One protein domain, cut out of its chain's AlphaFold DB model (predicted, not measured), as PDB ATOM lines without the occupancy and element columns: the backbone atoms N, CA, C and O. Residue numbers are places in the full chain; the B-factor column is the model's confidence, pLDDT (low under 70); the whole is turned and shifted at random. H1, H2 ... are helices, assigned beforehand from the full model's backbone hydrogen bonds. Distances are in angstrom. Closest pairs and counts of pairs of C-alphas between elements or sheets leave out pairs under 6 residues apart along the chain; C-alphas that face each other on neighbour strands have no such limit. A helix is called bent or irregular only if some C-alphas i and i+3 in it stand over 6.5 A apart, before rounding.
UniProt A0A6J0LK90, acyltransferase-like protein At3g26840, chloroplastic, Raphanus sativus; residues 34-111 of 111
ATOM      1  N   PRO A  34     188.314 281.800 268.999       72.81
ATOM      2  CA  PRO A  34     189.052 280.635 268.547       72.81
ATOM      3  C   PRO A  34     188.362 279.360 269.041       72.81
ATOM      4  O   PRO A  34     188.235 279.119 270.248       72.81
ATOM      5  N   GLY A  35     187.909 278.540 268.093       78.94
ATOM      6  CA  GLY A  35     187.409 277.196 268.369       78.94
ATOM      7  C   GLY A  35     188.538 276.237 268.745       78.94
ATOM      8  O   GLY A  35     189.719 276.529 268.551       78.94
ATOM      9  N   ARG A  36     188.174 275.072 269.284       88.69
ATOM     10  CA  ARG A  36     189.118 273.974 269.529       88.69
ATOM     11  C   ARG A  36     189.649 273.398 268.206       88.69
ATOM     12  O   ARG A  36     188.896 273.273 267.238       88.69
ATOM     13  N   PHE A  37     190.929 273.025 268.179       89.44
ATOM     14  CA  PHE A  37     191.520 272.246 267.089       89.44
ATOM     15  C   PHE A  37     191.353 270.749 267.346       89.44
ATOM     16  O   PHE A  37     191.491 270.293 268.480       89.44
ATOM     17  N   TYR A  38     191.073 269.999 266.284       92.06
ATOM     18  CA  TYR A  38     190.850 268.560 266.334       92.06
ATOM     19  C   TYR A  38     191.878 267.879 265.440       92.06
ATOM     20  O   TYR A  38     192.041 268.267 264.283       92.06
ATOM     21  N   PHE A  39     192.550 266.872 265.984       92.44
ATOM     22  CA  PHE A  39     193.562 266.092 265.285       92.44
ATOM     23  C   PHE A  39     193.216 264.616 265.426       92.44
ATOM     24  O   PHE A  39     192.872 264.166 266.517       92.44
ATOM     25  N   TYR A  40     193.302 263.875 264.327       92.94
ATOM     26  CA  TYR A  40     193.152 262.426 264.316       92.94
ATOM     27  C   TYR A  40     194.233 261.843 263.418       92.94
ATOM     28  O   TYR A  40     194.355 262.226 262.253       92.94
ATOM     29  N   PHE A  41     195.041 260.958 263.991       91.81
ATOM     30  CA  PHE A  41     196.133 260.296 263.296       91.81
ATOM     31  C   PHE A  41     195.668 258.899 262.907       91.81
ATOM     32  O   PHE A  41     195.489 258.036 263.763       91.81
ATOM     33  N   GLY A  42     195.425 258.716 261.610       89.75
ATOM     34  CA  GLY A  42     195.040 257.432 261.044       89.75
ATOM     35  C   GLY A  42     196.190 256.425 261.028       89.75
ATOM     36  O   GLY A  42     197.279 256.653 261.560       89.75
ATOM     37  N   LYS A  43     195.938 255.287 260.381       92.31
ATOM     38  CA  LYS A  43     196.959 254.255 260.197       92.31
ATOM     39  C   LYS A  43     198.094 254.778 259.301       92.31
ATOM     40  O   LYS A  43     197.825 255.552 258.382       92.31
ATOM     41  N   PRO A  44     199.348 254.358 259.538       94.19
ATOM     42  CA  PRO A  44     200.450 254.666 258.638       94.19
ATOM     43  C   PRO A  44     200.187 254.150 257.219       94.19
ATOM     44  O   PRO A  44     199.628 253.070 257.030       94.19
ATOM     45  N   ILE A  45     200.629 254.921 256.226       93.31
ATOM     46  CA  ILE A  45     200.533 254.562 254.812       93.31
ATOM     47  C   ILE A  45     201.842 253.878 254.412       93.31
ATOM     48  O   ILE A  45     202.853 254.536 254.168       93.31
ATOM     49  N   GLU A  46     201.824 252.548 254.369       91.19
ATOM     50  CA  GLU A  46     202.996 251.737 254.031       91.19
ATOM     51  C   GLU A  46     203.251 251.734 252.517       91.19
ATOM     52  O   GLU A  46     202.474 251.181 251.731       91.19
ATOM     53  N   THR A  47     204.365 252.342 252.111       92.38
ATOM     54  CA  THR A  47     204.834 252.377 250.714       92.38
ATOM     55  C   THR A  47     206.096 251.547 250.482       92.38
ATOM     56  O   THR A  47     206.446 251.274 249.333       92.38
ATOM     57  N   ALA A  48     206.763 251.112 251.555       91.94
ATOM     58  CA  ALA A  48     207.961 250.287 251.473       91.94
ATOM     59  C   ALA A  48     207.654 248.944 250.787       91.94
ATOM     60  O   ALA A  48     206.690 248.262 251.136       91.94
ATOM     61  N   GLY A  49     208.471 248.566 249.799       89.25
ATOM     62  CA  GLY A  49     208.293 247.324 249.037       89.25
ATOM     63  C   GLY A  49     207.246 247.388 247.919       89.25
ATOM     64  O   GLY A  49     207.068 246.400 247.209       89.25
ATOM     65  N   LYS A  50     206.587 248.539 247.723       89.06
ATOM     66  CA  LYS A  50     205.662 248.796 246.604       89.06
ATOM     67  C   LYS A  50     206.265 249.705 245.529       89.06
ATOM     68  O   LYS A  50     205.544 250.206 244.670       89.06
ATOM     69  N   GLU A  51     207.582 249.944 245.527       90.25
ATOM     70  CA  GLU A  51     208.173 250.986 244.673       90.25
ATOM     71  C   GLU A  51     208.020 250.703 243.173       90.25
ATOM     72  O   GLU A  51     207.956 251.635 242.378       90.25
ATOM     73  N   GLN A  52     207.992 249.431 242.762       87.88
ATOM     74  CA  GLN A  52     207.793 249.068 241.353       87.88
ATOM     75  C   GLN A  52     206.319 249.138 240.945       87.88
ATOM     76  O   GLN A  52     206.023 249.555 239.831       87.88
ATOM     77  N   GLU A  53     205.407 248.775 241.846       84.62
ATOM     78  CA  GLU A  53     203.959 248.847 241.629       84.62
ATOM     79  C   GLU A  53     203.507 250.306 241.483       84.62
ATOM     80  O   GLU A  53     202.797 250.636 240.542       84.62
ATOM     81  N   LEU A  54     204.033 251.204 242.324       90.94
ATOM     82  CA  LEU A  54     203.745 252.643 242.288       90.94
ATOM     83  C   LEU A  54     204.376 253.392 241.097       90.94
ATOM     84  O   LEU A  54     204.107 254.580 240.918       90.94
ATOM     85  N   LYS A  55     205.225 252.746 240.284       92.62
ATOM     86  CA  LYS A  55     205.682 253.322 239.003       92.62
ATOM     87  C   LYS A  55     204.651 253.156 237.900       92.62
ATOM     88  O   LYS A  55     204.668 253.934 236.946       92.62
ATOM     89  N   ASP A  56     203.804 252.137 238.009       95.69
ATOM     90  CA  ASP A  56     202.676 251.993 237.111       95.69
ATOM     91  C   ASP A  56     201.622 253.048 237.459       95.69
ATOM     92  O   ASP A  56     201.259 253.247 238.620       95.69
ATOM     93  N   LYS A  57     201.168 253.769 236.435       95.06
ATOM     94  CA  LYS A  57     200.281 254.915 236.616       95.06
ATOM     95  C   LYS A  57     198.921 254.496 237.175       95.06
ATOM     96  O   LYS A  57     198.364 255.231 237.990       95.06
ATOM     97  N   ASP A  58     198.397 253.359 236.734       95.94
ATOM     98  CA  ASP A  58     197.057 252.918 237.107       95.94
ATOM     99  C   ASP A  58     197.069 252.385 238.546       95.94
ATOM    100  O   ASP A  58     196.236 252.796 239.356       95.94
ATOM    101  N   ASN A  59     198.093 251.610 238.918       93.88
ATOM    102  CA  ASN A  59     198.280 251.154 240.300       93.88
ATOM    103  C   ASN A  59     198.529 252.322 241.275       93.88
ATOM    104  O   ASN A  59     197.978 252.361 242.376       93.88
ATOM    105  N   ALA A  60     199.332 253.317 240.879       94.69
ATOM    106  CA  ALA A  60     199.558 254.511 241.695       94.69
ATOM    107  C   ALA A  60     198.270 255.324 241.894       94.69
ATOM    108  O   ALA A  60     198.025 255.854 242.982       94.69
ATOM    109  N   GLN A  61     197.436 255.410 240.855       96.56
ATOM    110  CA  GLN A  61     196.137 256.067 240.926       96.56
ATOM    111  C   GLN A  61     195.183 255.328 241.872       96.56
ATOM    112  O   GLN A  61     194.501 255.976 242.668       96.56
ATOM    113  N   GLU A  62     195.143 253.996 241.821       96.00
ATOM    114  CA  GLU A  62     194.340 253.182 242.740       96.00
ATOM    115  C   GLU A  62     194.769 253.401 244.197       96.00
ATOM    116  O   GLU A  62     193.939 253.732 245.049       96.00
ATOM    117  N   PHE A  63     196.074 253.331 244.467       95.19
ATOM    118  CA  PHE A  63     196.620 253.576 245.801       95.19
ATOM    119  C   PHE A  63     196.304 254.988 246.314       95.19
ATOM    120  O   PHE A  63     195.908 255.166 247.467       95.19
ATOM    121  N   TYR A  64     196.416 256.004 245.453       95.31
ATOM    122  CA  TYR A  64     196.033 257.373 245.794       95.31
ATOM    123  C   TYR A  64     194.551 257.482 246.177       95.31
ATOM    124  O   TYR A  64     194.220 258.132 247.170       95.31
ATOM    125  N   LEU A  65     193.651 256.852 245.414       97.56
ATOM    126  CA  LEU A  65     192.215 256.871 245.706       97.56
ATOM    127  C   LEU A  65     191.894 256.175 247.031       97.56
ATOM    128  O   LEU A  65     191.052 256.670 247.782       97.56
ATOM    129  N   GLN A  66     192.594 255.083 247.346       95.50
ATOM    130  CA  GLN A  66     192.484 254.423 248.644       95.50
ATOM    131  C   GLN A  66     192.883 255.376 249.779       95.50
ATOM    132  O   GLN A  66     192.082 255.627 250.678       95.50
ATOM    133  N   VAL A  67     194.082 255.963 249.708       95.94
ATOM    134  CA  VAL A  67     194.580 256.909 250.722       95.94
ATOM    135  C   VAL A  67     193.637 258.100 250.877       95.94
ATOM    136  O   VAL A  67     193.330 258.517 251.993       95.94
ATOM    137  N   LYS A  68     193.138 258.640 249.763       96.69
ATOM    138  CA  LYS A  68     192.173 259.740 249.775       96.69
ATOM    139  C   LYS A  68     190.905 259.360 250.547       96.69
ATOM    140  O   LYS A  68     190.485 260.130 251.405       96.69
ATOM    141  N   SER A  69     190.336 258.185 250.278       96.81
ATOM    142  CA  SER A  69     189.147 257.681 250.979       96.81
ATOM    143  C   SER A  69     189.396 257.518 252.483       96.81
ATOM    144  O   SER A  69     188.575 257.934 253.299       96.81
ATOM    145  N   GLU A  70     190.562 256.992 252.875       96.12
ATOM    146  CA  GLU A  70     190.944 256.865 254.288       96.12
ATOM    147  C   GLU A  70     191.036 258.235 254.987       96.12
ATOM    148  O   GLU A  70     190.542 258.404 256.105       96.12
ATOM    149  N   VAL A  71     191.606 259.244 254.319       96.25
ATOM    150  CA  VAL A  71     191.683 260.619 254.843       96.25
ATOM    151  C   VAL A  71     190.300 261.268 254.935       96.25
ATOM    152  O   VAL A  71     190.003 261.926 255.933       96.25
ATOM    153  N   GLU A  72     189.436 261.078 253.938       96.94
ATOM    154  CA  GLU A  72     188.058 261.586 253.959       96.94
ATOM    155  C   GLU A  72     187.273 261.011 255.149       96.94
ATOM    156  O   GLU A  72     186.668 261.769 255.908       96.94
ATOM    157  N   GLN A  73     187.390 259.704 255.403       95.88
ATOM    158  CA  GLN A  73     186.781 259.054 256.570       95.88
ATOM    159  C   GLN A  73     187.302 259.625 257.897       95.88
ATOM    160  O   GLN A  73     186.521 259.878 258.817       95.88
ATOM    161  N   CYS A  74     188.611 259.879 258.000       95.06
ATOM    162  CA  CYS A  74     189.215 260.526 259.168       95.06
ATOM    163  C   CYS A  74     188.635 261.930 259.406       95.06
ATOM    164  O   CYS A  74     188.332 262.305 260.542       95.06
ATOM    165  N   ILE A  75     188.464 262.715 258.339       95.62
ATOM    166  CA  ILE A  75     187.894 264.064 258.405       95.62
ATOM    167  C   ILE A  75     186.428 264.011 258.838       95.62
ATOM    168  O   ILE A  75     186.011 264.813 259.678       95.62
ATOM    169  N   ASP A  76     185.642 263.085 258.299       96.12
ATOM    170  CA  ASP A  76     184.228 262.959 258.648       96.12
ATOM    171  C   ASP A  76     184.037 262.498 260.095       96.12
ATOM    172  O   ASP A  76     183.199 263.053 260.813       96.12
ATOM    173  N   TYR A  77     184.895 261.599 260.584       94.62
ATOM    174  CA  TYR A  77     184.961 261.265 262.005       94.62
ATOM    175  C   TYR A  77     185.241 262.502 262.872       94.62
ATOM    176  O   TYR A  77     184.529 262.755 263.848       94.62
ATOM    177  N   LEU A  78     186.228 263.323 262.495       94.81
ATOM    178  CA  LEU A  78     186.549 264.556 263.220       94.81
ATOM    179  C   LEU A  78     185.400 265.569 263.209       94.81
ATOM    180  O   LEU A  78     185.162 266.224 264.224       94.81
ATOM    181  N   LYS A  79     184.670 265.704 262.095       94.50
ATOM    182  CA  LYS A  79     183.475 266.561 262.028       94.50
ATOM    183  C   LYS A  79     182.397 266.075 262.995       94.50
ATOM    184  O   LYS A  79     181.904 266.877 263.783       94.50
ATOM    185  N   MET A  80     182.103 264.776 263.000       94.94
ATOM    186  CA  MET A  80     181.136 264.175 263.925       94.94
ATOM    187  C   MET A  80     181.540 264.404 265.393       94.94
ATOM    188  O   MET A  80     180.721 264.811 266.221       94.94
ATOM    189  N   LYS A  81     182.819 264.198 265.735       94.12
ATOM    190  CA  LYS A  81     183.326 264.463 267.093       94.12
ATOM    191  C   LYS A  81     183.270 265.942 267.452       94.12
ATOM    192  O   LYS A  81     182.910 266.280 268.571       94.12
ATOM    193  N   ARG A  82     183.545 266.832 266.500       93.00
ATOM    194  CA  ARG A  82     183.416 268.278 266.694       93.00
ATOM    195  C   ARG A  82     181.975 268.717 266.939       93.00
ATOM    196  O   ARG A  82     181.758 269.670 267.680       93.00
ATOM    197  N   GLU A  83     180.996 268.092 266.297       92.44
ATOM    198  CA  GLU A  83     179.580 268.407 266.524       92.44
ATOM    199  C   GLU A  83     179.094 267.971 267.906       92.44
ATOM    200  O   GLU A  83     178.268 268.658 268.501       92.44
ATOM    201  N   SER A  84     179.646 266.877 268.431       91.94
ATOM    202  CA  SER A  84     179.293 266.320 269.740       91.94
ATOM    203  C   SER A  84     180.185 266.787 270.900       91.94
ATOM    204  O   SER A  84     179.885 266.450 272.043       91.94
ATOM    205  N   ASP A  85     181.252 267.562 270.653       93.38
ATOM    206  CA  ASP A  85     182.191 268.003 271.698       93.38
ATOM    207  C   ASP A  85     181.559 269.055 272.638       93.38
ATOM    208  O   ASP A  85     181.332 270.197 272.213       93.38
ATOM    209  N   PRO A  86     181.352 268.741 273.937       92.44
ATOM    210  CA  PRO A  86     180.839 269.704 274.915       92.44
ATOM    211  C   PRO A  86     181.801 270.878 275.172       92.44
ATOM    212  O   PRO A  86     181.395 271.909 275.706       92.44
ATOM    213  N   TYR A  87     183.070 270.746 274.782       92.50
ATOM    214  CA  TYR A  87     184.130 271.739 274.952       92.50
ATOM    215  C   TYR A  87     184.529 272.435 273.642       92.50
ATOM    216  O   TYR A  87     185.574 273.094 273.584       92.50
ATOM    217  N   ARG A  88     183.709 272.331 272.587       89.75
ATOM    218  CA  ARG A  88     183.953 272.997 271.296       89.75
ATOM    219  C   ARG A  88     184.154 274.507 271.448       89.75
ATOM    220  O   ARG A  88     185.048 275.085 270.817       89.75
ATOM    221  N   ASP A  89     183.319 275.130 272.275       88.69
ATOM    222  CA  ASP A  89     183.301 276.572 272.499       88.69
ATOM    223  C   ASP A  89     184.263 276.999 273.611       88.69
ATOM    224  O   ASP A  89     184.763 276.197 274.397       88.69
ATOM    225  N   LEU A  90     184.579 278.293 273.673       88.75
ATOM    226  CA  LEU A  90     185.522 278.815 274.664       88.75
ATOM    227  C   LEU A  90     184.949 278.810 276.090       88.75
ATOM    228  O   LEU A  90     185.671 278.504 277.031       88.75
ATOM    229  N   LEU A  91     183.659 279.112 276.267       91.06
ATOM    230  CA  LEU A  91     183.064 279.245 277.603       91.06
ATOM    231  C   LEU A  91     183.061 277.931 278.408       91.06
ATOM    232  O   LEU A  91     183.541 277.962 279.543       91.06
ATOM    233  N   PRO A  92     182.622 276.774 277.866       92.38
ATOM    234  CA  PRO A  92     182.688 275.507 278.602       92.38
ATOM    235  C   PRO A  92     184.115 275.141 279.022       92.38
ATOM    236  O   PRO A  92     184.337 274.647 280.125       92.38
ATOM    237  N   ARG A  93     185.100 275.456 278.172       91.19
ATOM    238  CA  ARG A  93     186.527 275.250 278.451       91.19
ATOM    239  C   ARG A  93     187.019 276.092 279.626       91.19
ATOM    240  O   ARG A  93     187.659 275.560 280.529       91.19
ATOM    241  N   MET A  94     186.666 277.378 279.647       91.44
ATOM    242  CA  MET A  94     187.013 278.280 280.750       91.44
ATOM    243  C   MET A  94     186.378 277.827 282.071       91.44
ATOM    244  O   MET A  94     187.041 277.836 283.103       91.44
ATOM    245  N   MET A  95     185.118 277.381 282.040       93.94
ATOM    246  CA  MET A  95     184.424 276.862 283.227       93.94
ATOM    247  C   MET A  95     185.073 275.577 283.760       93.94
ATOM    248  O   MET A  95     185.243 275.416 284.972       93.94
ATOM    249  N   TYR A  96     185.481 274.678 282.862       94.25
ATOM    250  CA  TYR A  96     186.206 273.465 283.232       94.25
ATOM    251  C   TYR A  96     187.537 273.798 283.921       94.25
ATOM    252  O   TYR A  96     187.804 273.318 285.018       94.25
ATOM    253  N   GLN A  97     188.336 274.694 283.341       93.88
ATOM    254  CA  GLN A  97     189.607 275.120 283.935       93.88
ATOM    255  C   GLN A  97     189.426 275.891 285.250       93.88
ATOM    256  O   GLN A  97     190.217 275.721 286.173       93.88
ATOM    257  N   ALA A  98     188.369 276.694 285.393       94.62
ATOM    258  CA  ALA A  98     188.077 277.387 286.649       94.62
ATOM    259  C   ALA A  98     187.761 276.412 287.800       94.62
ATOM    260  O   ALA A  98     188.080 276.698 288.952       94.62
ATOM    261  N   SER A  99     187.153 275.262 287.489       94.38
ATOM    262  CA  SER A  99     186.778 274.232 288.471       94.38
ATOM    263  C   SER A  99     187.871 273.191 288.723       94.38
ATOM    264  O   SER A  99     187.970 272.682 289.836       94.38
ATOM    265  N   HIS A 100     188.704 272.893 287.723       93.94
ATOM    266  CA  HIS A 100     189.727 271.840 287.789       93.94
ATOM    267  C   HIS A 100     191.158 272.388 287.890       93.94
ATOM    268  O   HIS A 100     192.091 271.607 288.050       93.94
ATOM    269  N   GLY A 101     191.350 273.704 287.786       92.94
ATOM    270  CA  GLY A 101     192.650 274.376 287.754       92.94
ATOM    271  C   GLY A 101     193.064 274.819 286.345       92.94
ATOM    272  O   GLY A 101     192.812 274.143 285.351       92.94
ATOM    273  N   PHE A 102     193.747 275.966 286.254       87.06
ATOM    274  CA  PHE A 102     194.144 276.571 284.972       87.06
ATOM    275  C   PHE A 102     195.164 275.750 284.168       87.06
ATOM    276  O   PHE A 102     195.270 275.934 282.959       87.06
ATOM    277  N   ALA A 103     195.900 274.850 284.823       90.19
ATOM    278  CA  ALA A 103     196.844 273.939 284.174       90.19
ATOM    279  C   ALA A 103     196.192 272.633 283.689       90.19
ATOM    280  O   ALA A 103     196.870 271.802 283.090       90.19
ATOM    281  N   SER A 104     194.902 272.428 283.962       90.94
ATOM    282  CA  SER A 104     194.223 271.177 283.646       90.94
ATOM    283  C   SER A 104     193.947 271.050 282.154       90.94
ATOM    284  O   SER A 104     193.449 271.975 281.502       90.94
ATOM    285  N   GLU A 105     194.259 269.871 281.624       90.56
ATOM    286  CA  GLU A 105     193.960 269.510 280.246       90.56
ATOM    287  C   GLU A 105     192.459 269.276 280.073       90.56
ATOM    288  O   GLU A 105     191.777 268.710 280.929       90.56
ATOM    289  N   ILE A 106     191.933 269.750 278.948       91.12
ATOM    290  CA  ILE A 106     190.507 269.665 278.644       91.12
ATOM    291  C   ILE A 106     190.216 268.279 278.070       91.12
ATOM    292  O   ILE A 106     190.911 267.881 277.127       91.12
ATOM    293  N   PRO A 107     189.180 267.568 278.556       91.25
ATOM    294  CA  PRO A 107     188.848 266.235 278.074       91.25
ATOM    295  C   PRO A 107     188.744 266.182 276.547       91.25
ATOM    296  O   PRO A 107     188.202 267.090 275.903       91.25
ATOM    297  N   THR A 108     189.311 265.136 275.954       88.94
ATOM    298  CA  THR A 108     189.266 264.880 274.510       88.94
ATOM    299  C   THR A 108     188.371 263.685 274.209       88.94
ATOM    300  O   THR A 108     188.029 262.921 275.107       88.94
ATOM    301  N   PHE A 109     187.946 263.566 272.955       85.75
ATOM    302  CA  PHE A 109     187.163 262.426 272.491       85.75
ATOM    303  C   PHE A 109     188.015 261.151 272.487       85.75
ATOM    304  O   PHE A 109     189.224 261.214 272.265       85.75
ATOM    305  N   ASP A 110     187.363 260.009 272.697       79.44
ATOM    306  CA  ASP A 110     188.021 258.704 272.661       79.44
ATOM    307  C   ASP A 110     188.578 258.378 271.263       79.44
ATOM    308  O   ASP A 110     188.001 258.776 270.237       79.44
ATOM    309  N   LEU A 111     189.700 257.651 271.259       66.44
ATOM    310  CA  LEU A 111     190.391 257.131 270.076       66.44
ATOM    311  C   LEU A 111     189.938 255.708 269.750       66.44
ATOM    312  O   LEU A 111     189.873 254.883 270.689       66.44
TER     313      LEU A 111
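What this domain is: This is residues 34 to 111 of the 111 residues of the protein "acyltransferase-like protein At3g26840, chloroplastic" of Raphanus sativus (UniProt A0A6J0LK90). One long helix, H1, makes most of the length of a rod, and an extended stretch, within residues 34 to 56, runs along it the other way before turning back into its start. Beyond the other end of H1 comes a short second helix, H2, and after H2 the last residues, 101 to 111, fold back toward the end of H1. The printed part has 78 residues with two named helices, H1 then H2, and no named strand; the class is all helix. The whole is extended, with a radius of gyration of the C-alphas of 19.0 A and spans of 58 by 22 by 20 A.

Where its parts are: H1 is residues 57 to 84, 28 residues and 40.8 A from first to last C-alpha. It begins with C-alpha 57 at (200.281, 254.915, 236.616) and ends with C-alpha 84 at (179.293, 266.320, 269.740). H2 is residues 90 to 100, 15.4 A long, and ends with C-alpha 100 at (189.727, 271.840, 287.789). Neither helix is bent or irregular.

How they stand to each other: H1 and H2 are apart, with no C-alpha of the one within 8 A of the other. A tight link of 5 residues joins them. In both H1 and H2, every O i to N i+4 pair is within hydrogen-bond range.

The domain as a whole: The two C-alphas farthest apart are those of Asp 56 and Ser 99, at 58.2 A. The C-alphas of Pro 34 and Leu 111, the first and last printed, are 23.6 A apart. Residues 34 to 56 are a long stretch with no named element. The printed part has no cut and ends at the chain's last residue. Its mean pLDDT is 91.8, and one residue, Leu 111, is under 70.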